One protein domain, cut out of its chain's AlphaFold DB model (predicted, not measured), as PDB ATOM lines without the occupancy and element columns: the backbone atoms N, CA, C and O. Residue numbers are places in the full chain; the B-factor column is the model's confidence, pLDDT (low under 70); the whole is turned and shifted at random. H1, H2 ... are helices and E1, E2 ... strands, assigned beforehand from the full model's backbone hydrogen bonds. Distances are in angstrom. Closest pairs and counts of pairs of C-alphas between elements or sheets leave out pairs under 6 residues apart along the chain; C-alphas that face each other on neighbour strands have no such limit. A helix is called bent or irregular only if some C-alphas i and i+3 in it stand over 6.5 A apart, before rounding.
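What this domain is: This is residues 120 to 266 of the 266 residues of the protein "Regulator_TrmB domain-containing protein" of Theionarchaea archaeon (strain DG-70-1) (UniProt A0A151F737). One long, twisted sheet runs the length of this domain, with helices H1, H2 and H4 spread over one face of it. The bent strand E2 is in the middle and joins two wings: E4 and E3, with H2 over E3, toward one end, and E6, E1 and E7, with H4 over E7, toward the other; H3 packs on H2. The printed part has 147 residues, with four named helices and seven named strands, which follow each other along the chain as E1, H1, E2, H2, E3, E4, H3, E5, E6, H4 and E7; the class is mixed, helices and strands, and in the branched sheet the neighbour pairs E1 and E6, E1 and E7, E2 and E4, E2 and E5, E2 and E6, and E3 and E4 are antiparallel. It is compact, with a radius of gyration of the C-alphas of 16.2 A, yet elongated, spanning 53 by 29 by 20 A.

How they stand to each other: E1, residues 120 to 125, has E6, residues 231 to 237, on one side and E7, residues 263 to 265, on the other; N 121 and O 235, and N 120 and O 265, are within hydrogen-bond range, each 2.8 A apart. H1, residues 132 to 142, is on the sheet at a height of 7.3 A. E2, residues 150 to 162, bends by 68 degrees at residue 158. On one side of E2 is E4, residues 197 to 206, with N 159 and O 200 2.8 A apart; on the other are E6, with N 154 and O 234 2.9 A apart, and E5, residues 225 to 228, with N 160 and O 227 2.8 A apart. H2, residues 169 to 182, is on the same face as H1, over E3, residues 188 to 193; their closest C-alphas, of Glu 172 and Val 191, are 5.4 A apart. E3 and E4 form a hairpin, with N 190 and O 201 2.9 A apart. H3, residues 210 to 217, only grazes the sheet; it touches H2, the closest C-alphas being those of Leu 179 and Val 216, 6.5 A apart. H4, residues 243 to 250, is on the same face as H1, over E7; the C-alphas of Glu 250 and His 263, their closest, are 6.2 A apart. Every O i to N i+4 pair is within hydrogen-bond range in H1, H2 and H3, and 2 of 4 in H4.

Where its parts are: E1 begins at C-alpha 120, (189.657, 144.693, 160.580), and is 15.8 A long; H1 is 15.4 A, E2 31.3 A, H2 20.1 A, E3 16.7 A, E4 23.1 A, H3 10.9 A, E5 10.1 A, E6 18.6 A and H4 11.4 A. E7, 6.8 A, ends at C-alpha 265, (189.275, 143.111, 155.720).

The domain as a whole: The C-alphas farthest apart, of Asp 166 and Glu 244, are 53.3 A apart. The printed part has no cut. The link from H4 to E7, 12 residues, is long. The mean pLDDT of the printed part is 95.2, and no printed residue is under 70.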
ATOM      1  N   SER A 120     190.642 143.747 160.065       97.44
ATOM      2  CA  SER A 120     189.657 144.693 160.580       97.44
ATOM      3  C   SER A 120     188.230 144.238 160.268       97.44
ATOM      4  O   SER A 120     187.956 143.591 159.254       97.44
ATOM      5  N   VAL A 121     187.302 144.600 161.148       98.06
ATOM      6  CA  VAL A 121     185.861 144.454 160.941       98.06
ATOM      7  C   VAL A 121     185.223 145.813 161.179       98.06
ATOM      8  O   VAL A 121     185.285 146.355 162.282       98.06
ATOM      9  N   ILE A 122     184.623 146.374 160.136       98.12
ATOM     10  CA  ILE A 122     183.953 147.673 160.172       98.12
ATOM     11  C   ILE A 122     182.451 147.432 160.241       98.12
ATOM     12  O   ILE A 122     181.936 146.635 159.462       98.12
ATOM     13  N   TYR A 123     181.747 148.105 161.146       97.94
ATOM     14  CA  TYR A 123     180.291 148.016 161.263       97.94
ATOM     15  C   TYR A 123     179.685 149.294 161.837       97.94
ATOM     16  O   TYR A 123     180.379 150.124 162.420       97.94
ATOM     17  N   LEU A 124     178.373 149.460 161.662       97.88
ATOM     18  CA  LEU A 124     177.633 150.621 162.157       97.88
ATOM     19  C   LEU A 124     176.778 150.234 163.362       97.88
ATOM     20  O   LEU A 124     175.957 149.316 163.281       97.88
ATOM     21  N   LEU A 125     176.927 150.975 164.453       97.94
ATOM     22  CA  LEU A 125     176.042 150.915 165.609       97.94
ATOM     23  C   LEU A 125     174.962 151.980 165.540       97.94
ATOM     24  O   LEU A 125     175.168 153.078 165.019       97.94
ATOM     25  N   ARG A 126     173.812 151.644 166.120       96.56
ATOM     26  CA  ARG A 126     172.693 152.569 166.276       96.56
ATOM     27  C   ARG A 126     173.003 153.670 167.301       96.56
ATOM     28  O   ARG A 126     173.779 153.440 168.229       96.56
ATOM     29  N   PRO A 127     172.337 154.832 167.195       96.69
ATOM     30  CA  PRO A 127     172.477 155.925 168.148       96.69
ATOM     31  C   PRO A 127     172.134 155.477 169.570       96.69
ATOM     32  O   PRO A 127     171.136 154.777 169.782       96.69
ATOM     33  N   LYS A 128     172.908 155.932 170.556       95.94
ATOM     34  CA  LYS A 128     172.653 155.662 171.974       95.94
ATOM     35  C   LYS A 128     172.761 156.951 172.780       95.94
ATOM     36  O   LYS A 128     173.704 157.719 172.622       95.94
ATOM     37  N   LYS A 129     171.799 157.169 173.681       96.81
ATOM     38  CA  LYS A 129     171.904 158.177 174.741       96.81
ATOM     39  C   LYS A 129     172.314 157.486 176.034       96.81
ATOM     40  O   LYS A 129     171.564 156.627 176.493       96.81
ATOM     41  N   SER A 130     173.465 157.836 176.599       96.25
ATOM     42  CA  SER A 130     173.852 157.400 177.941       96.25
ATOM     43  C   SER A 130     175.001 158.225 178.546       96.25
ATOM     44  O   SER A 130     175.389 159.261 178.013       96.25
ATOM     45  N   LEU A 131     175.526 157.782 179.686       96.50
ATOM     46  CA  LEU A 131     176.755 158.268 180.307       96.50
ATOM     47  C   LEU A 131     177.994 157.726 179.576       96.50
ATOM     48  O   LEU A 131     177.924 156.688 178.917       96.50
ATOM     49  N   LYS A 132     179.142 158.397 179.738       94.88
ATOM     50  CA  LYS A 132     180.408 158.041 179.064       94.88
ATOM     51  C   LYS A 132     180.806 156.573 179.238       94.88
ATOM     52  O   LYS A 132     181.074 155.895 178.250       94.88
ATOM     53  N   ASP A 133     180.739 156.045 180.458       96.38
ATOM     54  CA  ASP A 133     181.151 154.666 180.741       96.38
ATOM     55  C   ASP A 133     180.229 153.646 180.047       96.38
ATOM     56  O   ASP A 133     180.684 152.632 179.524       96.38
ATOM     57  N   GLU A 134     178.934 153.951 179.943       97.12
ATOM     58  CA  GLU A 134     177.956 153.093 179.267       97.12
ATOM     59  C   GLU A 134     178.019 153.181 177.735       97.12
ATOM     60  O   GLU A 134     177.547 152.271 177.041       97.12
ATOM     61  N   ILE A 135     178.538 154.285 177.187       97.25
ATOM     62  CA  ILE A 135     178.864 154.402 175.760       97.25
ATOM     63  C   ILE A 135     180.128 153.594 175.459       97.25
ATOM     64  O   ILE A 135     180.147 152.857 174.474       97.25
ATOM     65  N   LYS A 136     181.145 153.662 176.327       97.44
ATOM     66  CA  LYS A 136     182.345 152.827 176.216       97.44
ATOM     67  C   LYS A 136     181.993 151.342 176.210       97.44
ATOM     68  O   LYS A 136     182.336 150.639 175.264       97.44
ATOM     69  N   GLU A 137     181.237 150.893 177.212       97.44
ATOM     70  CA  GLU A 137     180.782 149.504 177.314       97.44
ATOM     71  C   GLU A 137     179.943 149.096 176.097       97.44
ATOM     72  O   GLU A 137     180.123 148.005 175.560       97.44
ATOM     73  N   TYR A 138     179.068 149.980 175.606       97.38
ATOM     74  CA  TYR A 138     178.265 149.725 174.408       97.38
ATOM     75  C   TYR A 138     179.119 149.439 173.174       97.38
ATOM     76  O   TYR A 138     178.846 148.480 172.455       97.38
ATOM     77  N   VAL A 139     180.160 150.238 172.944       97.44
ATOM     78  CA  VAL A 139     181.089 150.024 171.832       97.44
ATOM     79  C   VAL A 139     181.894 148.743 172.046       97.44
ATOM     80  O   VAL A 139     181.962 147.908 171.147       97.44
ATOM     81  N   GLU A 140     182.473 148.546 173.231       96.00
ATOM     82  CA  GLU A 140     183.361 147.410 173.503       96.00
ATOM     83  C   GLU A 140     182.650 146.053 173.435       96.00
ATOM     84  O   GLU A 140     183.220 145.097 172.907       96.00
ATOM     85  N   THR A 141     181.412 145.972 173.927       95.56
ATOM     86  CA  THR A 141     180.602 144.739 173.915       95.56
ATOM     87  C   THR A 141     179.946 144.480 172.563       95.56
ATOM     88  O   THR A 141     179.652 143.337 172.218       95.56
ATOM     89  N   SER A 142     179.758 145.514 171.735       95.56
ATOM     90  CA  SER A 142     179.152 145.333 170.413       95.56
ATOM     91  C   SER A 142     179.968 144.440 169.474       95.56
ATOM     92  O   SER A 142     179.398 143.834 168.573       95.56
ATOM     93  N   GLY A 143     181.278 144.324 169.711       93.69
ATOM     94  CA  GLY A 143     182.189 143.475 168.947       93.69
ATOM     95  C   GLY A 143     182.267 142.023 169.420       93.69
ATOM     96  O   GLY A 143     183.037 141.268 168.843       93.69
ATOM     97  N   GLU A 144     181.502 141.593 170.432       93.25
ATOM     98  CA  GLU A 144     181.598 140.230 170.997       93.25
ATOM     99  C   GLU A 144     181.290 139.106 169.994       93.25
ATOM    100  O   GLU A 144     181.727 137.971 170.180       93.25
ATOM    101  N   PHE A 145     180.563 139.401 168.911       94.12
ATOM    102  CA  PHE A 145     180.340 138.440 167.825       94.12
ATOM    103  C   PHE A 145     181.613 138.151 167.012       94.12
ATOM    104  O   PHE A 145     181.689 137.134 166.321       94.12
ATOM    105  N   ILE A 146     182.612 139.032 167.097       94.25
ATOM    106  CA  ILE A 146     183.919 138.892 166.468       94.25
ATOM    107  C   ILE A 146     184.776 138.077 167.435       94.25
ATOM    108  O   ILE A 146     185.449 138.611 168.313       94.25
ATOM    109  N   ASN A 147     184.720 136.755 167.291       93.06
ATOM    110  CA  ASN A 147     185.432 135.795 168.137       93.06
ATOM    111  C   ASN A 147     186.944 135.731 167.819       93.06
ATOM    112  O   ASN A 147     187.496 134.657 167.602       93.06
ATOM    113  N   TYR A 148     187.589 136.894 167.767       95.50
ATOM    114  CA  TYR A 148     189.010 137.085 167.502       95.50
ATOM    115  C   TYR A 148     189.582 138.096 168.500       95.50
ATOM    116  O   TYR A 148     188.927 139.083 168.864       95.50
ATOM    117  N   ALA A 149     190.816 137.870 168.944       95.31
ATOM    118  CA  ALA A 149     191.505 138.761 169.865       95.31
ATOM    119  C   ALA A 149     191.626 140.169 169.262       95.31
ATOM    120  O   ALA A 149     192.105 140.336 168.138       95.31
ATOM    121  N   LYS A 150     191.212 141.196 170.013       94.88
ATOM    122  CA  LYS A 150     191.376 142.596 169.602       94.88
ATOM    123  C   LYS A 150     192.800 143.085 169.834       94.88
ATOM    124  O   LYS A 150     193.350 142.909 170.919       94.88
ATOM    125  N   GLU A 151     193.343 143.762 168.832       96.50
ATOM    126  CA  GLU A 151     194.442 144.704 169.007       96.50
ATOM    127  C   GLU A 151     193.883 146.018 169.562       96.50
ATOM    128  O   GLU A 151     194.376 146.512 170.572       96.50
ATOM    129  N   ASP A 152     192.825 146.559 168.950       97.81
ATOM    130  CA  ASP A 152     192.142 147.779 169.390       97.81
ATOM    131  C   ASP A 152     190.719 147.879 168.801       97.81
ATOM    132  O   ASP A 152     190.312 147.075 167.960       97.81
ATOM    133  N   ILE A 153     189.948 148.863 169.258       98.19
ATOM    134  CA  ILE A 153     188.692 149.295 168.644       98.19
ATOM    135  C   ILE A 153     188.812 150.796 168.402       98.19
ATOM    136  O   ILE A 153     189.156 151.531 169.322       98.19
ATOM    137  N   ALA A 154     188.500 151.262 167.197       98.25
ATOM    138  CA  ALA A 154     188.422 152.687 166.894       98.25
ATOM    139  C   ALA A 154     186.992 153.081 166.519       98.25
ATOM    140  O   ALA A 154     186.278 152.295 165.891       98.25
ATOM    141  N   ILE A 155     186.584 154.301 166.868       98.44
ATOM    142  CA  ILE A 155     185.262 154.834 166.528       98.44
ATOM    143  C   ILE A 155     185.348 156.111 165.699       98.44
ATOM    144  O   ILE A 155     186.200 156.968 165.925       98.44
ATOM    145  N   THR A 156     184.413 156.251 164.766       98.50
ATOM    146  CA  THR A 156     184.092 157.517 164.106       98.50
ATOM    147  C   THR A 156     182.636 157.832 164.411       98.50
ATOM    148  O   THR A 156     181.748 157.042 164.081       98.50
ATOM    149  N   ALA A 157     182.394 158.952 165.089       98.06
ATOM    150  CA  ALA A 157     181.082 159.293 165.620       98.06
ATOM    151  C   ALA A 157     180.921 160.796 165.823       98.06
ATOM    152  O   ALA A 157     181.890 161.523 166.026       98.06
ATOM    153  N   VAL A 158     179.665 161.231 165.852       98.38
ATOM    154  CA  VAL A 158     179.273 162.543 166.371       98.38
ATOM    155  C   VAL A 158     178.740 162.339 167.785       98.38
ATOM    156  O   VAL A 158     177.791 161.575 167.984       98.38
ATOM    157  N   LEU A 159     179.371 162.987 168.762       97.88
ATOM    158  CA  LEU A 159     179.025 162.922 170.178       97.88
ATOM    159  C   LEU A 159     178.443 164.267 170.611       97.88
ATOM    160  O   LEU A 159     179.177 165.241 170.751       97.88
ATOM    161  N   THR A 160     177.138 164.320 170.842       97.94
ATOM    162  CA  THR A 160     176.475 165.489 171.422       97.94
ATOM    163  C   THR A 160     176.407 165.315 172.931       97.94
ATOM    164  O   THR A 160     175.907 164.304 173.422       97.94
ATOM    165  N   MET A 161     176.925 166.279 173.675       96.75
ATOM    166  CA  MET A 161     177.109 166.199 175.117       96.75
ATOM    167  C   MET A 161     176.348 167.328 175.796       96.75
ATOM    168  O   MET A 161     176.511 168.486 175.431       96.75
ATOM    169  N   GLU A 162     175.546 166.981 176.797       95.12
ATOM    170  CA  GLU A 162     174.846 167.944 177.645       95.12
ATOM    171  C   GLU A 162     175.834 168.495 178.681       95.12
ATOM    172  O   GLU A 162     176.420 167.727 179.454       95.12
ATOM    173  N   ALA A 163     176.028 169.812 178.690       93.25
ATOM    174  CA  ALA A 163     176.913 170.510 179.617       93.25
ATOM    175  C   ALA A 163     176.482 171.979 179.765       93.25
ATOM    176  O   ALA A 163     175.810 172.521 178.900       93.25
ATOM    177  N   ASP A 164     176.867 172.620 180.868       91.00
ATOM    178  CA  ASP A 164     176.673 174.065 181.047       91.00
ATOM    179  C   ASP A 164     177.828 174.801 180.357       91.00
ATOM    180  O   ASP A 164     178.984 174.657 180.776       91.00
ATOM    181  N   THR A 165     177.538 175.498 179.256       88.94
ATOM    182  CA  THR A 165     178.548 176.024 178.331       88.94
ATOM    183  C   THR A 165     178.188 177.411 177.807       88.94
ATOM    184  O   THR A 165     177.026 177.756 177.640       88.94
ATOM    185  N   ASP A 166     179.213 178.200 177.481       87.62
ATOM    186  CA  ASP A 166     179.058 179.471 176.774       87.62
ATOM    187  C   ASP A 166     179.691 179.344 175.373       87.62
ATOM    188  O   ASP A 166     180.890 179.043 175.282       87.62
ATOM    189  N   PRO A 167     178.944 179.582 174.274       89.38
ATOM    190  CA  PRO A 167     179.472 179.472 172.914       89.38
ATOM    191  C   PRO A 167     180.710 180.346 172.682       89.38
ATOM    192  O   PRO A 167     180.690 181.560 172.910       89.38
ATOM    193  N   SER A 168     181.794 179.746 172.182       91.44
ATOM    194  CA  SER A 168     183.043 180.458 171.906       91.44
ATOM    195  C   SER A 168     183.922 179.710 170.905       91.44
ATOM    196  O   SER A 168     184.457 178.648 171.207       91.44
ATOM    197  N   ILE A 169     184.181 180.335 169.753       89.94
ATOM    198  CA  ILE A 169     185.079 179.795 168.712       89.94
ATOM    199  C   ILE A 169     186.517 179.628 169.231       89.94
ATOM    200  O   ILE A 169     187.240 178.719 168.830       89.94
ATOM    201  N   LEU A 170     186.956 180.513 170.136       92.69
ATOM    202  CA  LEU A 170     188.280 180.388 170.750       92.69
ATOM    203  C   LEU A 170     188.356 179.139 171.632       92.69
ATOM    204  O   LEU A 170     189.358 178.437 171.593       92.69
ATOM    205  N   LEU A 171     187.281 178.846 172.368       93.62
ATOM    206  CA  LEU A 171     187.194 177.659 173.213       93.62
ATOM    207  C   LEU A 171     187.156 176.379 172.369       93.62
ATOM    208  O   LEU A 171     187.870 175.436 172.684       93.62
ATOM    209  N   GLU A 172     186.391 176.369 171.272       96.69
ATOM    210  CA  GLU A 172     186.377 175.267 170.295       96.69
ATOM    211  C   GLU A 172     187.801 174.936 169.821       96.69
ATOM    212  O   GLU A 172     188.261 173.805 169.968       96.69
ATOM    213  N   SER A 173     188.544 175.952 169.366       96.12
ATOM    214  CA  SER A 173     189.928 175.785 168.895       96.12
ATOM    215  C   SER A 173     190.892 175.322 169.997       96.12
ATOM    216  O   SER A 173     191.793 174.526 169.734       96.12
ATOM    217  N   GLU A 174     190.731 175.811 171.232       96.00
ATOM    218  CA  GLU A 174     191.542 175.385 172.383       96.00
ATOM    219  C   GLU A 174     191.307 173.909 172.736       96.00
ATOM    220  O   GLU A 174     192.257 173.180 173.033       96.00
ATOM    221  N   ILE A 175     190.055 173.447 172.666       96.75
ATOM    222  CA  ILE A 175     189.702 172.048 172.920       96.75
ATOM    223  C   ILE A 175     190.249 171.151 171.809       96.75
ATOM    224  O   ILE A 175     190.858 170.126 172.110       96.75
ATOM    225  N   GLU A 176     190.076 171.528 170.542       96.44
ATOM    226  CA  GLU A 176     190.602 170.772 169.400       96.44
ATOM    227  C   GLU A 176     192.127 170.605 169.468       96.44
ATOM    228  O   GLU A 176     192.647 169.511 169.236       96.44
ATOM    229  N   ASP A 177     192.853 171.668 169.826       94.69
ATOM    230  CA  ASP A 177     194.307 171.632 170.012       94.69
ATOM    231  C   ASP A 177     194.710 170.738 171.195       94.69
ATOM    232  O   ASP A 177     195.648 169.943 171.081       94.69
ATOM    233  N   ALA A 178     193.979 170.800 172.314       96.56
ATOM    234  CA  ALA A 178     194.217 169.926 173.462       96.56
ATOM    235  C   ALA A 178     193.970 168.447 173.121       96.56
ATOM    236  O   ALA A 178     194.804 167.596 173.427       96.56
ATOM    237  N   LEU A 179     192.865 168.138 172.437       96.88
ATOM    238  CA  LEU A 179     192.549 166.782 171.990       96.88
ATOM    239  C   LEU A 179     193.621 166.250 171.034       96.88
ATOM    240  O   LEU A 179     194.092 165.130 171.208       96.88
ATOM    241  N   ARG A 180     194.064 167.059 170.066       92.81
ATOM    242  CA  ARG A 180     195.116 166.673 169.112       92.81
ATOM    243  C   ARG A 180     196.455 166.377 169.787       92.81
ATOM    244  O   ARG A 180     197.179 165.493 169.344       92.81
ATOM    245  N   LYS A 181     196.800 167.123 170.837       93.12
ATOM    246  CA  LYS A 181     198.069 166.954 171.563       93.12
ATOM    247  C   LYS A 181     198.070 165.762 172.510       93.12
ATOM    248  O   LYS A 181     199.134 165.227 172.804       93.12
ATOM    249  N   GLU A 182     196.907 165.389 173.031       95.94
ATOM    250  CA  GLU A 182     196.814 164.423 174.127       95.94
ATOM    251  C   GLU A 182     196.242 163.067 173.726       95.94
ATOM    252  O   GLU A 182     196.353 162.127 174.511       95.94
ATOM    253  N   ILE A 183     195.660 162.956 172.531       97.06
ATOM    254  CA  ILE A 183     195.095 161.715 172.000       97.06
ATOM    255  C   ILE A 183     195.893 161.312 170.762       97.06
ATOM    256  O   ILE A 183     195.796 161.951 169.715       97.06
ATOM    257  N   PHE A 184     196.715 160.270 170.883       96.81
ATOM    258  CA  PHE A 184     197.680 159.904 169.848       96.81
ATOM    259  C   PHE A 184     197.039 159.117 168.697       96.81
ATOM    260  O   PHE A 184     197.352 159.360 167.534       96.81
ATOM    261  N   PHE A 185     196.128 158.194 169.002       96.50
ATOM    262  CA  PHE A 185     195.349 157.406 168.046       96.50
ATOM    263  C   PHE A 185     193.957 158.015 167.860       96.50
ATOM    264  O   PHE A 185     192.926 157.387 168.112       96.50
ATOM    265  N   MET A 186     193.941 159.262 167.399       96.38
ATOM    266  CA  MET A 186     192.751 159.928 166.890       96.38
ATOM    267  C   MET A 186     193.143 160.730 165.661       96.38
ATOM    268  O   MET A 186     194.089 161.514 165.689       96.38
ATOM    269  N   ARG A 187     192.422 160.520 164.561       94.81
ATOM    270  CA  ARG A 187     192.753 161.165 163.293       94.81
ATOM    271  C   ARG A 187     192.305 162.620 163.283       94.81
ATOM    272  O   ARG A 187     193.052 163.501 162.873       94.81
ATOM    273  N   LYS A 188     191.082 162.868 163.745       94.88
ATOM    274  CA  LYS A 188     190.491 164.204 163.756       94.88
ATOM    275  C   LYS A 188     189.481 164.348 164.885       94.88
ATOM    276  O   LYS A 188     188.786 163.389 165.216       94.88
ATOM    277  N   ALA A 189     189.388 165.557 165.423       97.06
ATOM    278  CA  ALA A 189     188.257 166.017 166.210       97.06
ATOM    279  C   ALA A 189     187.858 167.415 165.729       97.06
ATOM    280  O   ALA A 189     188.736 168.259 165.556       97.06
ATOM    281  N   ASP A 190     186.562 167.632 165.527       97.56
ATOM    282  CA  ASP A 190     185.964 168.951 165.309       97.56
ATOM    283  C   ASP A 190     184.972 169.224 166.449       97.56
ATOM    284  O   ASP A 190     184.171 168.342 166.790       97.56
ATOM    285  N   VAL A 191     185.033 170.414 167.046       97.81
ATOM    286  CA  VAL A 191     184.249 170.787 168.232       97.81
ATOM    287  C   VAL A 191     183.347 171.976 167.921       97.81
ATOM    288  O   VAL A 191     183.800 173.001 167.431       97.81
ATOM    289  N   GLU A 192     182.071 171.861 168.276       97.06
ATOM    290  CA  GLU A 192     181.093 172.949 168.206       97.06
ATOM    291  C   GLU A 192     180.457 173.145 169.585       97.06
ATOM    292  O   GLU A 192     179.908 172.194 170.151       97.06
ATOM    293  N   VAL A 193     180.526 174.358 170.138       95.88
ATOM    294  CA  VAL A 193     179.998 174.669 171.476       95.88
ATOM    295  C   VAL A 193     178.691 175.453 171.368       95.88
ATOM    296  O   VAL A 193     178.592 176.462 170.669       95.88
ATOM    297  N   TYR A 194     177.690 175.000 172.112       92.81
ATOM    298  CA  TYR A 194     176.344 175.563 172.187       92.81
ATOM    299  C   TYR A 194     176.092 176.156 173.584       92.81
ATOM    300  O   TYR A 194     177.000 176.207 174.408       92.81
ATOM    301  N   GLU A 195     174.896 176.687 173.854       89.62
ATOM    302  CA  GLU A 195     174.556 177.228 175.190       89.62
ATOM    303  C   GLU A 195     174.280 176.118 176.222       89.62
ATOM    304  O   GLU A 195     174.399 176.333 177.421       89.62
ATOM    305  N   ASP A 196     173.885 174.931 175.768       90.62
ATOM    306  CA  ASP A 196     173.450 173.806 176.602       90.62
ATOM    307  C   ASP A 196     174.271 172.529 176.367       90.62
ATOM    308  O   ASP A 196     173.853 171.416 176.717       90.62
ATOM    309  N   GLY A 197     175.457 172.678 175.778       94.38
ATOM    310  CA  GLY A 197     176.337 171.560 175.520       94.38
ATOM    311  C   GLY A 197     177.345 171.793 174.411       94.38
ATOM    312  O   GLY A 197     177.631 172.910 173.986       94.38
ATOM    313  N   LEU A 198     177.883 170.688 173.914       96.38
ATOM    314  CA  LEU A 198     178.816 170.674 172.797       96.38
ATOM    315  C   LEU A 198     178.571 169.469 171.898       96.38
ATOM    316  O   LEU A 198     178.071 168.434 172.339       96.38
ATOM    317  N   THR A 199     178.965 169.590 170.640       97.62
ATOM    318  CA  THR A 199     179.075 168.465 169.719       97.62
ATOM    319  C   THR A 199     180.540 168.255 169.372       97.62
ATOM    320  O   THR A 199     181.226 169.195 168.987       97.62
ATOM    321  N   VAL A 200     181.018 167.016 169.500       98.00
ATOM    322  CA  VAL A 200     182.363 166.616 169.076       98.00
ATOM    323  C   VAL A 200     182.243 165.555 167.993       98.00
ATOM    324  O   VAL A 200     181.748 164.454 168.242       98.00
ATOM    325  N   SER A 201     182.700 165.879 166.788       98.25
ATOM    326  CA  SER A 201     182.834 164.916 165.696       98.25
ATOM    327  C   SER A 201     184.231 164.319 165.749       98.25
ATOM    328  O   SER A 201     185.203 165.040 165.560       98.25
ATOM    329  N   VAL A 202     184.341 163.019 166.018       97.81
ATOM    330  CA  VAL A 202     185.626 162.309 166.096       97.81
ATOM    331  C   VAL A 202     185.800 161.363 164.919       97.81
ATOM    332  O   VAL A 202     184.861 160.669 164.526       97.81
ATOM    333  N   GLU A 203     187.017 161.296 164.388       97.38
ATOM    334  CA  GLU A 203     187.426 160.331 163.371       97.38
ATOM    335  C   GLU A 203     188.515 159.409 163.926       97.38
ATOM    336  O   GLU A 203     189.592 159.857 164.329       97.38
ATOM    337  N   ARG A 204     188.227 158.102 163.918       95.81
ATOM    338  CA  ARG A 204     189.116 157.023 164.377       95.81
ATOM    339  C   ARG A 204     189.689 157.229 165.786       95.81
ATOM    340  O   ARG A 204     190.875 157.004 165.990       95.81
ATOM    341  N   LEU A 205     188.860 157.614 166.754       98.19
ATOM    342  CA  LEU A 205     189.246 157.645 168.167       98.19
ATOM    343  C   LEU A 205     189.441 156.216 168.693       98.19
ATOM    344  O   LEU A 205     188.495 155.428 168.684       98.19
ATOM    345  N   SER A 206     190.642 155.895 169.173       97.88
ATOM    346  CA  SER A 206     190.932 154.629 169.853       97.88
ATOM    347  C   SER A 206     190.169 154.497 171.173       97.88
ATOM    348  O   SER A 206     190.187 155.388 172.026       97.88
ATOM    349  N   MET A 207     189.569 153.329 171.402       97.62
ATOM    350  CA  MET A 207     188.910 153.001 172.666       97.62
ATOM    351  C   MET A 207     189.905 152.831 173.823       97.62
ATOM    352  O   MET A 207     189.514 152.987 174.981       97.62
ATOM    353  N   LYS A 208     191.200 152.602 173.542       97.12
ATOM    354  CA  LYS A 208     192.268 152.657 174.559       97.12
ATOM    355  C   LYS A 208     192.460 154.066 175.125       97.12
ATOM    356  O   LYS A 208     192.855 154.197 176.280       97.12
ATOM    357  N   GLU A 209     192.170 155.103 174.341       97.75
ATOM    358  CA  GLU A 209     192.329 156.512 174.728       97.75
ATOM    359  C   GLU A 209     190.993 157.204 175.045       97.75
ATOM    360  O   GLU A 209     190.968 158.395 175.345       97.75
ATOM    361  N   TYR A 210     189.883 156.458 175.059       98.06
ATOM    362  CA  TYR A 210     188.539 156.982 175.327       98.06
ATOM    363  C   TYR A 210     188.445 157.749 176.657       98.06
ATOM    364  O   TYR A 210     187.902 158.850 176.714       98.06
ATOM    365  N   ASP A 211     189.014 157.201 177.733       97.88
ATOM    366  CA  ASP A 211     188.949 157.845 179.052       97.88
ATOM    367  C   ASP A 211     189.787 159.131 179.083       97.88
ATOM    368  O   ASP A 211     189.392 160.119 179.707       97.88
ATOM    369  N   GLN A 212     190.924 159.146 178.377       97.88
ATOM    370  CA  GLN A 212     191.758 160.339 178.224       97.88
ATOM    371  C   GLN A 212     191.024 161.406 177.405       97.88
ATOM    372  O   GLN A 212     191.043 162.571 177.792       97.88
ATOM    373  N   PHE A 213     190.323 161.018 176.335       98.25
ATOM    374  CA  PHE A 213     189.494 161.917 175.530       98.25
ATOM    375  C   PHE A 213     188.458 162.645 176.400       98.25
ATOM    376  O   PHE A 213     188.411 163.877 176.402       98.25
ATOM    377  N   PHE A 214     187.710 161.916 177.235       97.50
ATOM    378  CA  PHE A 214     186.777 162.548 178.174       97.50
ATOM    379  C   PHE A 214     187.483 163.357 179.261       97.50
ATOM    380  O   PHE A 214     187.005 164.427 179.618       97.50
ATOM    381  N   THR A 215     188.646 162.912 179.738       97.62
ATOM    382  CA  THR A 215     189.454 163.675 180.702       97.62
ATOM    383  C   THR A 215     189.896 165.029 180.140       97.62
ATOM    384  O   THR A 215     189.985 165.995 180.893       97.62
ATOM    385  N   VAL A 216     190.187 165.126 178.838       97.69
ATOM    386  CA  VAL A 216     190.514 166.403 178.183       97.69
ATOM    387  C   VAL A 216     189.285 167.306 178.135       97.69
ATOM    388  O   VAL A 216     189.371 168.453 178.569       97.69
ATOM    389  N   LEU A 217     188.137 166.792 177.682       96.75
ATOM    390  CA  LEU A 217     186.888 167.562 177.610       96.75
ATOM    391  C   LEU A 217     186.417 168.045 178.991       96.75
ATOM    392  O   LEU A 217     185.988 169.189 179.143       96.75
ATOM    393  N   GLU A 218     186.559 167.208 180.020       95.62
ATOM    394  CA  GLU A 218     186.116 167.504 181.387       95.62
ATOM    395  C   GLU A 218     186.947 168.580 182.105       95.62
ATOM    396  O   GLU A 218     186.579 169.043 183.184       95.62
ATOM    397  N   ARG A 219     188.058 169.034 181.509       96.06
ATOM    398  CA  ARG A 219     188.784 170.229 181.980       96.06
ATOM    399  C   ARG A 219     188.030 171.515 181.686       96.06
ATOM    400  O   ARG A 219     188.237 172.506 182.383       96.06
ATOM    401  N   TYR A 220     187.206 171.489 180.645       94.12
ATOM    402  CA  TYR A 220     186.455 172.636 180.159       94.12
ATOM    403  C   TYR A 220     185.003 172.582 180.629       94.12
ATOM    404  O   TYR A 220     184.436 173.619 180.961       94.12
ATOM    405  N   PHE A 221     184.418 171.381 180.714       91.44
ATOM    406  CA  PHE A 221     182.987 171.208 180.956       91.44
ATOM    407  C   PHE A 221     182.666 170.100 181.957       91.44
ATOM    408  O   PHE A 221     183.399 169.129 182.101       91.44
ATOM    409  N   CYS A 222     181.506 170.192 182.604       90.88
ATOM    410  CA  CYS A 222     180.939 169.071 183.348       90.88
ATOM    411  C   CYS A 222     179.920 168.343 182.466       90.88
ATOM    412  O   CYS A 222     178.799 168.819 182.294       90.88
ATOM    413  N   ILE A 223     180.322 167.203 181.899       93.00
ATOM    414  CA  ILE A 223     179.485 166.414 180.988       93.00
ATOM    415  C   ILE A 223     178.440 165.638 181.796       93.00
ATOM    416  O   ILE A 223     178.778 164.822 182.654       93.00
ATOM    417  N   GLN A 224     177.164 165.884 181.510       92.56
ATOM    418  CA  GLN A 224     176.034 165.285 182.230       92.56
ATOM    419  C   GLN A 224     175.464 164.059 181.512       92.56
ATOM    420  O   GLN A 224     174.983 163.123 182.149       92.56
ATOM    421  N   GLY A 225     175.527 164.056 180.184       94.12
ATOM    422  CA  GLY A 225     174.990 162.994 179.349       94.12
ATOM    423  C   GLY A 225     175.502 163.111 177.926       94.12
ATOM    424  O   GLY A 225     175.919 164.182 177.490       94.12
ATOM    425  N   ILE A 226     175.487 161.993 177.210       97.00
ATOM    426  CA  ILE A 226     176.006 161.888 175.852       97.00
ATOM    427  C   ILE A 226     174.939 161.246 174.985       97.00
ATOM    428  O   ILE A 226     174.352 160.225 175.339       97.00
ATOM    429  N   TYR A 227     174.711 161.833 173.825       97.19
ATOM    430  CA  TYR A 227     174.000 161.231 172.720       97.19
ATOM    431  C   TYR A 227     174.984 161.000 171.579       97.19
ATOM    432  O   TYR A 227     175.645 161.930 171.121       97.19
ATOM    433  N   THR A 228     175.084 159.762 171.115       96.75
ATOM    434  CA  THR A 228     175.835 159.445 169.902       96.75
ATOM    435  C   THR A 228     174.894 159.493 168.707       96.75
ATOM    436  O   THR A 228     173.765 159.012 168.798       96.75
ATOM    437  N   GLY A 229     175.369 159.991 167.566       94.69
ATOM    438  CA  GLY A 229     174.802 159.611 166.271       94.69
ATOM    439  C   GLY A 229     175.037 158.124 165.964       94.69
ATOM    440  O   GLY A 229     175.389 157.340 166.852       94.69
ATOM    441  N   ASP A 230     174.875 157.732 164.697       96.56
ATOM    442  CA  ASP A 230     175.384 156.434 164.240       96.56
ATOM    443  C   ASP A 230     176.898 156.378 164.504       96.56
ATOM    444  O   ASP A 230     177.622 157.345 164.243       96.56
ATOM    445  N   VAL A 231     177.374 155.257 165.048       98.12
ATOM    446  CA  VAL A 231     178.793 155.072 165.382       98.12
ATOM    447  C   VAL A 231     179.385 154.066 164.413       98.12
ATOM    448  O   VAL A 231     179.014 152.892 164.429       98.12
ATOM    449  N   THR A 232     180.322 154.510 163.581       98.38
ATOM    450  CA  THR A 232     181.149 153.588 162.803       98.38
ATOM    451  C   THR A 232     182.202 153.016 163.732       98.38
ATOM    452  O   THR A 232     183.040 153.754 164.250       98.38
ATOM    453  N   VAL A 233     182.165 151.707 163.934       98.44
ATOM    454  CA  VAL A 233     183.143 150.977 164.733       98.44
ATOM    455  C   VAL A 233     184.084 150.234 163.804       98.44
ATOM    456  O   VAL A 233     183.656 149.592 162.847       98.44
ATOM    457  N   VAL A 234     185.371 150.312 164.109       98.31
ATOM    458  CA  VAL A 234     186.434 149.565 163.448       98.31
ATOM    459  C   VAL A 234     187.075 148.667 164.497       98.31
ATOM    460  O   VAL A 234     187.876 149.123 165.312       98.31
ATOM    461  N   TYR A 235     186.697 147.393 164.502       98.25
ATOM    462  CA  TYR A 235     187.283 146.382 165.374       98.25
ATOM    463  C   TYR A 235     188.541 145.825 164.716       98.25
ATOM    464  O   TYR A 235     188.478 145.255 163.629       98.25
ATOM    465  N   GLN A 236     189.689 146.010 165.352       97.94
ATOM    466  CA  GLN A 236     190.996 145.706 164.778       97.94
ATOM    467  C   GLN A 236     191.561 144.491 165.490       97.94
ATOM    468  O   GLN A 236     191.752 144.518 166.705       97.94
ATOM    469  N   THR A 237     191.817 143.410 164.761       97.44
ATOM    470  CA  THR A 237     192.227 142.138 165.366       97.44
ATOM    471  C   THR A 237     193.744 142.053 165.524       97.44
ATOM    472  O   THR A 237     194.509 142.600 164.727       97.44
ATOM    473  N   ALA A 238     194.189 141.340 166.558       95.38
ATOM    474  CA  ALA A 238     195.590 140.983 166.790       95.38
ATOM    475  C   ALA A 238     196.018 139.726 166.006       95.38
ATOM    476  O   ALA A 238     197.199 139.382 165.960       95.38
ATOM    477  N   GLU A 239     195.058 139.046 165.382       94.00
ATOM    478  CA  GLU A 239     195.216 137.819 164.604       94.00
ATOM    479  C   GLU A 239     194.439 137.917 163.285       94.00
ATOM    480  O   GLU A 239     193.474 138.675 163.178       94.00
ATOM    481  N   GLU A 240     194.917 137.215 162.262       93.62
ATOM    482  CA  GLU A 240     194.321 137.237 160.925       93.62
ATOM    483  C   GLU A 240     192.992 136.471 160.944       93.62
ATOM    484  O   GLU A 240     192.937 135.347 161.446       93.62
ATOM    485  N   ILE A 241     191.924 137.091 160.440       93.62
ATOM    486  CA  ILE A 241     190.609 136.447 160.341       93.62
ATOM    487  C   ILE A 241     190.650 135.410 159.220       93.62
ATOM    488  O   ILE A 241     191.062 135.718 158.101       93.62
ATOM    489  N   ASP A 242     190.180 134.191 159.494       93.06
ATOM    490  CA  ASP A 242     190.073 133.166 158.459       93.06
ATOM    491  C   ASP A 242     189.083 133.614 157.368       93.06
ATOM    492  O   ASP A 242     187.978 134.089 157.641       93.06
ATOM    493  N   VAL A 243     189.471 133.433 156.106       89.19
ATOM    494  CA  VAL A 243     188.636 133.739 154.938       89.19
ATOM    495  C   VAL A 243     187.300 132.986 154.996       89.19
ATOM    496  O   VAL A 243     186.290 133.497 154.507       89.19
ATOM    497  N   GLU A 244     187.265 131.798 155.606       91.00
ATOM    498  CA  GLU A 244     186.035 131.020 155.795       91.00
ATOM    499  C   GLU A 244     185.053 131.682 156.781       91.00
ATOM    500  O   GLU A 244     183.836 131.557 156.610       91.00
ATOM    501  N   ASP A 245     185.553 132.456 157.749       93.38
ATOM    502  CA  ASP A 245     184.737 133.127 158.765       93.38
ATOM    503  C   ASP A 245     184.147 134.459 158.281       93.38
ATOM    504  O   ASP A 245     183.138 134.920 158.821       93.38
ATOM    505  N   VAL A 246     184.716 135.057 157.225       92.81
ATOM    506  CA  VAL A 246     184.280 136.349 156.661       92.81
ATOM    507  C   VAL A 246     182.781 136.361 156.370       92.81
ATOM    508  O   VAL A 246     182.067 137.260 156.807       92.81
ATOM    509  N   VAL A 247     182.277 135.335 155.679       91.31
ATOM    510  CA  VAL A 247     180.856 135.257 155.301       91.31
ATOM    511  C   VAL A 247     179.961 135.150 156.538       91.31
ATOM    512  O   VAL A 247     178.867 135.713 156.557       91.31
ATOM    513  N   GLY A 248     180.417 134.443 157.576       92.00
ATOM    514  CA  GLY A 248     179.693 134.316 158.838       92.00
ATOM    515  C   GLY A 248     179.608 135.643 159.590       92.00
ATOM    516  O   GLY A 248     178.530 136.011 160.057       92.00
ATOM    517  N   LEU A 249     180.719 136.380 159.648       93.25
ATOM    518  CA  LEU A 249     180.787 137.701 160.269       93.25
ATOM    519  C   LEU A 249     179.928 138.725 159.518       93.25
ATOM    520  O   LEU A 249     179.147 139.437 160.145       93.25
ATOM    521  N   GLU A 250     180.002 138.772 158.186       93.62
ATOM    522  CA  GLU A 250     179.208 139.711 157.376       93.62
ATOM    523  C   GLU A 250     177.701 139.403 157.404       93.62
ATOM    524  O   GLU A 250     176.872 140.298 157.228       93.62
ATOM    525  N   ALA A 251     177.330 138.147 157.668       91.75
ATOM    526  CA  ALA A 251     175.943 137.722 157.838       91.75
ATOM    527  C   ALA A 251     175.399 137.922 159.266       91.75
ATOM    528  O   ALA A 251     174.224 137.617 159.506       91.75
ATOM    529  N   TYR A 252     176.212 138.403 160.216       92.50
ATOM    530  CA  TYR A 252     175.767 138.617 161.589       92.50
ATOM    531  C   TYR A 252     174.576 139.585 161.645       92.50
ATOM    532  O   TYR A 252     174.507 140.602 160.952       92.50
ATOM    533  N   THR A 253     173.621 139.254 162.512       88.12
ATOM    534  CA  THR A 253     172.472 140.104 162.817       88.12
ATOM    535  C   THR A 253     172.392 140.280 164.325       88.12
ATOM    536  O   THR A 253     172.387 139.305 165.074       88.12
ATOM    537  N   GLY A 254     172.348 141.533 164.764       85.88
ATOM    538  CA  GLY A 254     172.218 141.906 166.165       85.88
ATOM    539  C   GLY A 254     171.306 143.117 166.301       85.88
ATOM    540  O   GLY A 254     171.100 143.866 165.347       85.88
ATOM    541  N   ASP A 255     170.752 143.321 167.492       86.38
ATOM    542  CA  ASP A 255     169.781 144.397 167.724       86.38
ATOM    543  C   ASP A 255     170.410 145.797 167.660       86.38
ATOM    544  O   ASP A 255     169.722 146.788 167.396       86.38
ATOM    545  N   VAL A 256     171.719 145.877 167.898       91.50
ATOM    546  CA  VAL A 256     172.470 147.132 168.031       91.50
ATOM    547  C   VAL A 256     173.293 147.486 166.793       91.50
ATOM    548  O   VAL A 256     173.551 148.667 166.571       91.50
ATOM    549  N   VAL A 257     173.653 146.491 165.976       94.50
ATOM    550  CA  VAL A 257     174.406 146.648 164.722       94.50
ATOM    551  C   VAL A 257     173.426 146.762 163.555       94.50
ATOM    552  O   VAL A 257     172.447 146.017 163.482       94.50
ATOM    553  N   TYR A 258     173.663 147.674 162.613       92.19
ATOM    554  CA  TYR A 258     172.829 147.752 161.414       92.19
ATOM    555  C   TYR A 258     173.014 146.507 160.528       92.19
ATOM    556  O   TYR A 258     174.149 146.183 160.161       92.19
ATOM    557  N   PRO A 259     171.925 145.824 160.120       88.12
ATOM    558  CA  PRO A 259     172.016 144.686 159.212       88.12
ATOM    559  C   PRO A 259     172.705 145.062 157.895       88.12
ATOM    560  O   PRO A 259     172.353 146.067 157.277       88.12
ATOM    561  N   GLY A 260     173.664 144.243 157.459       88.00
ATOM    562  CA  GLY A 260     174.402 144.457 156.209       88.00
ATOM    563  C   GLY A 260     175.428 145.596 156.242       88.00
ATOM    564  O   GLY A 260     175.933 145.965 155.186       88.00
ATOM    565  N   SER A 261     175.733 146.159 157.418       93.31
ATOM    566  CA  SER A 261     176.781 147.183 157.578       93.31
ATOM    567  C   SER A 261     178.184 146.618 157.811       93.31
ATOM    568  O   SER A 261     179.143 147.382 157.869       93.31
ATOM    569  N   ILE A 262     178.297 145.300 157.991       95.88
ATOM    570  CA  ILE A 262     179.537 144.644 158.396       95.88
ATOM    571  C   ILE A 262     180.416 144.416 157.170       95.88
ATOM    572  O   ILE A 262     179.976 143.833 156.179       95.88
ATOM    573  N   HIS A 263     181.665 144.855 157.261       95.75
ATOM    574  CA  HIS A 263     182.684 144.669 156.239       95.75
ATOM    575  C   HIS A 263     183.966 144.154 156.874       95.75
ATOM    576  O   HIS A 263     184.531 144.811 157.749       95.75
ATOM    577  N   VAL A 264     184.448 143.006 156.404       95.06
ATOM    578  CA  VAL A 264     185.692 142.407 156.902       95.06
ATOM    579  C   VAL A 264     186.840 142.694 155.932       95.06
ATOM    580  O   VAL A 264     186.672 142.652 154.707       95.06
ATOM    581  N   ARG A 265     188.017 143.013 156.468       93.50
ATOM    582  CA  ARG A 265     189.275 143.111 155.720       93.50
ATOM    583  C   ARG A 265     190.297 142.213 156.388       93.50
ATOM    584  O   ARG A 265     190.618 142.427 157.553       93.50
ATOM    585  N   VAL A 266     190.753 141.214 155.641       87.06
ATOM    586  CA  VAL A 266     191.806 140.280 156.045       87.06
ATOM    587  C   VAL A 266     193.138 140.803 155.544       87.06
ATOM    588  O   VAL A 266     193.188 141.192 154.352       87.06
TER     589      VAL A 266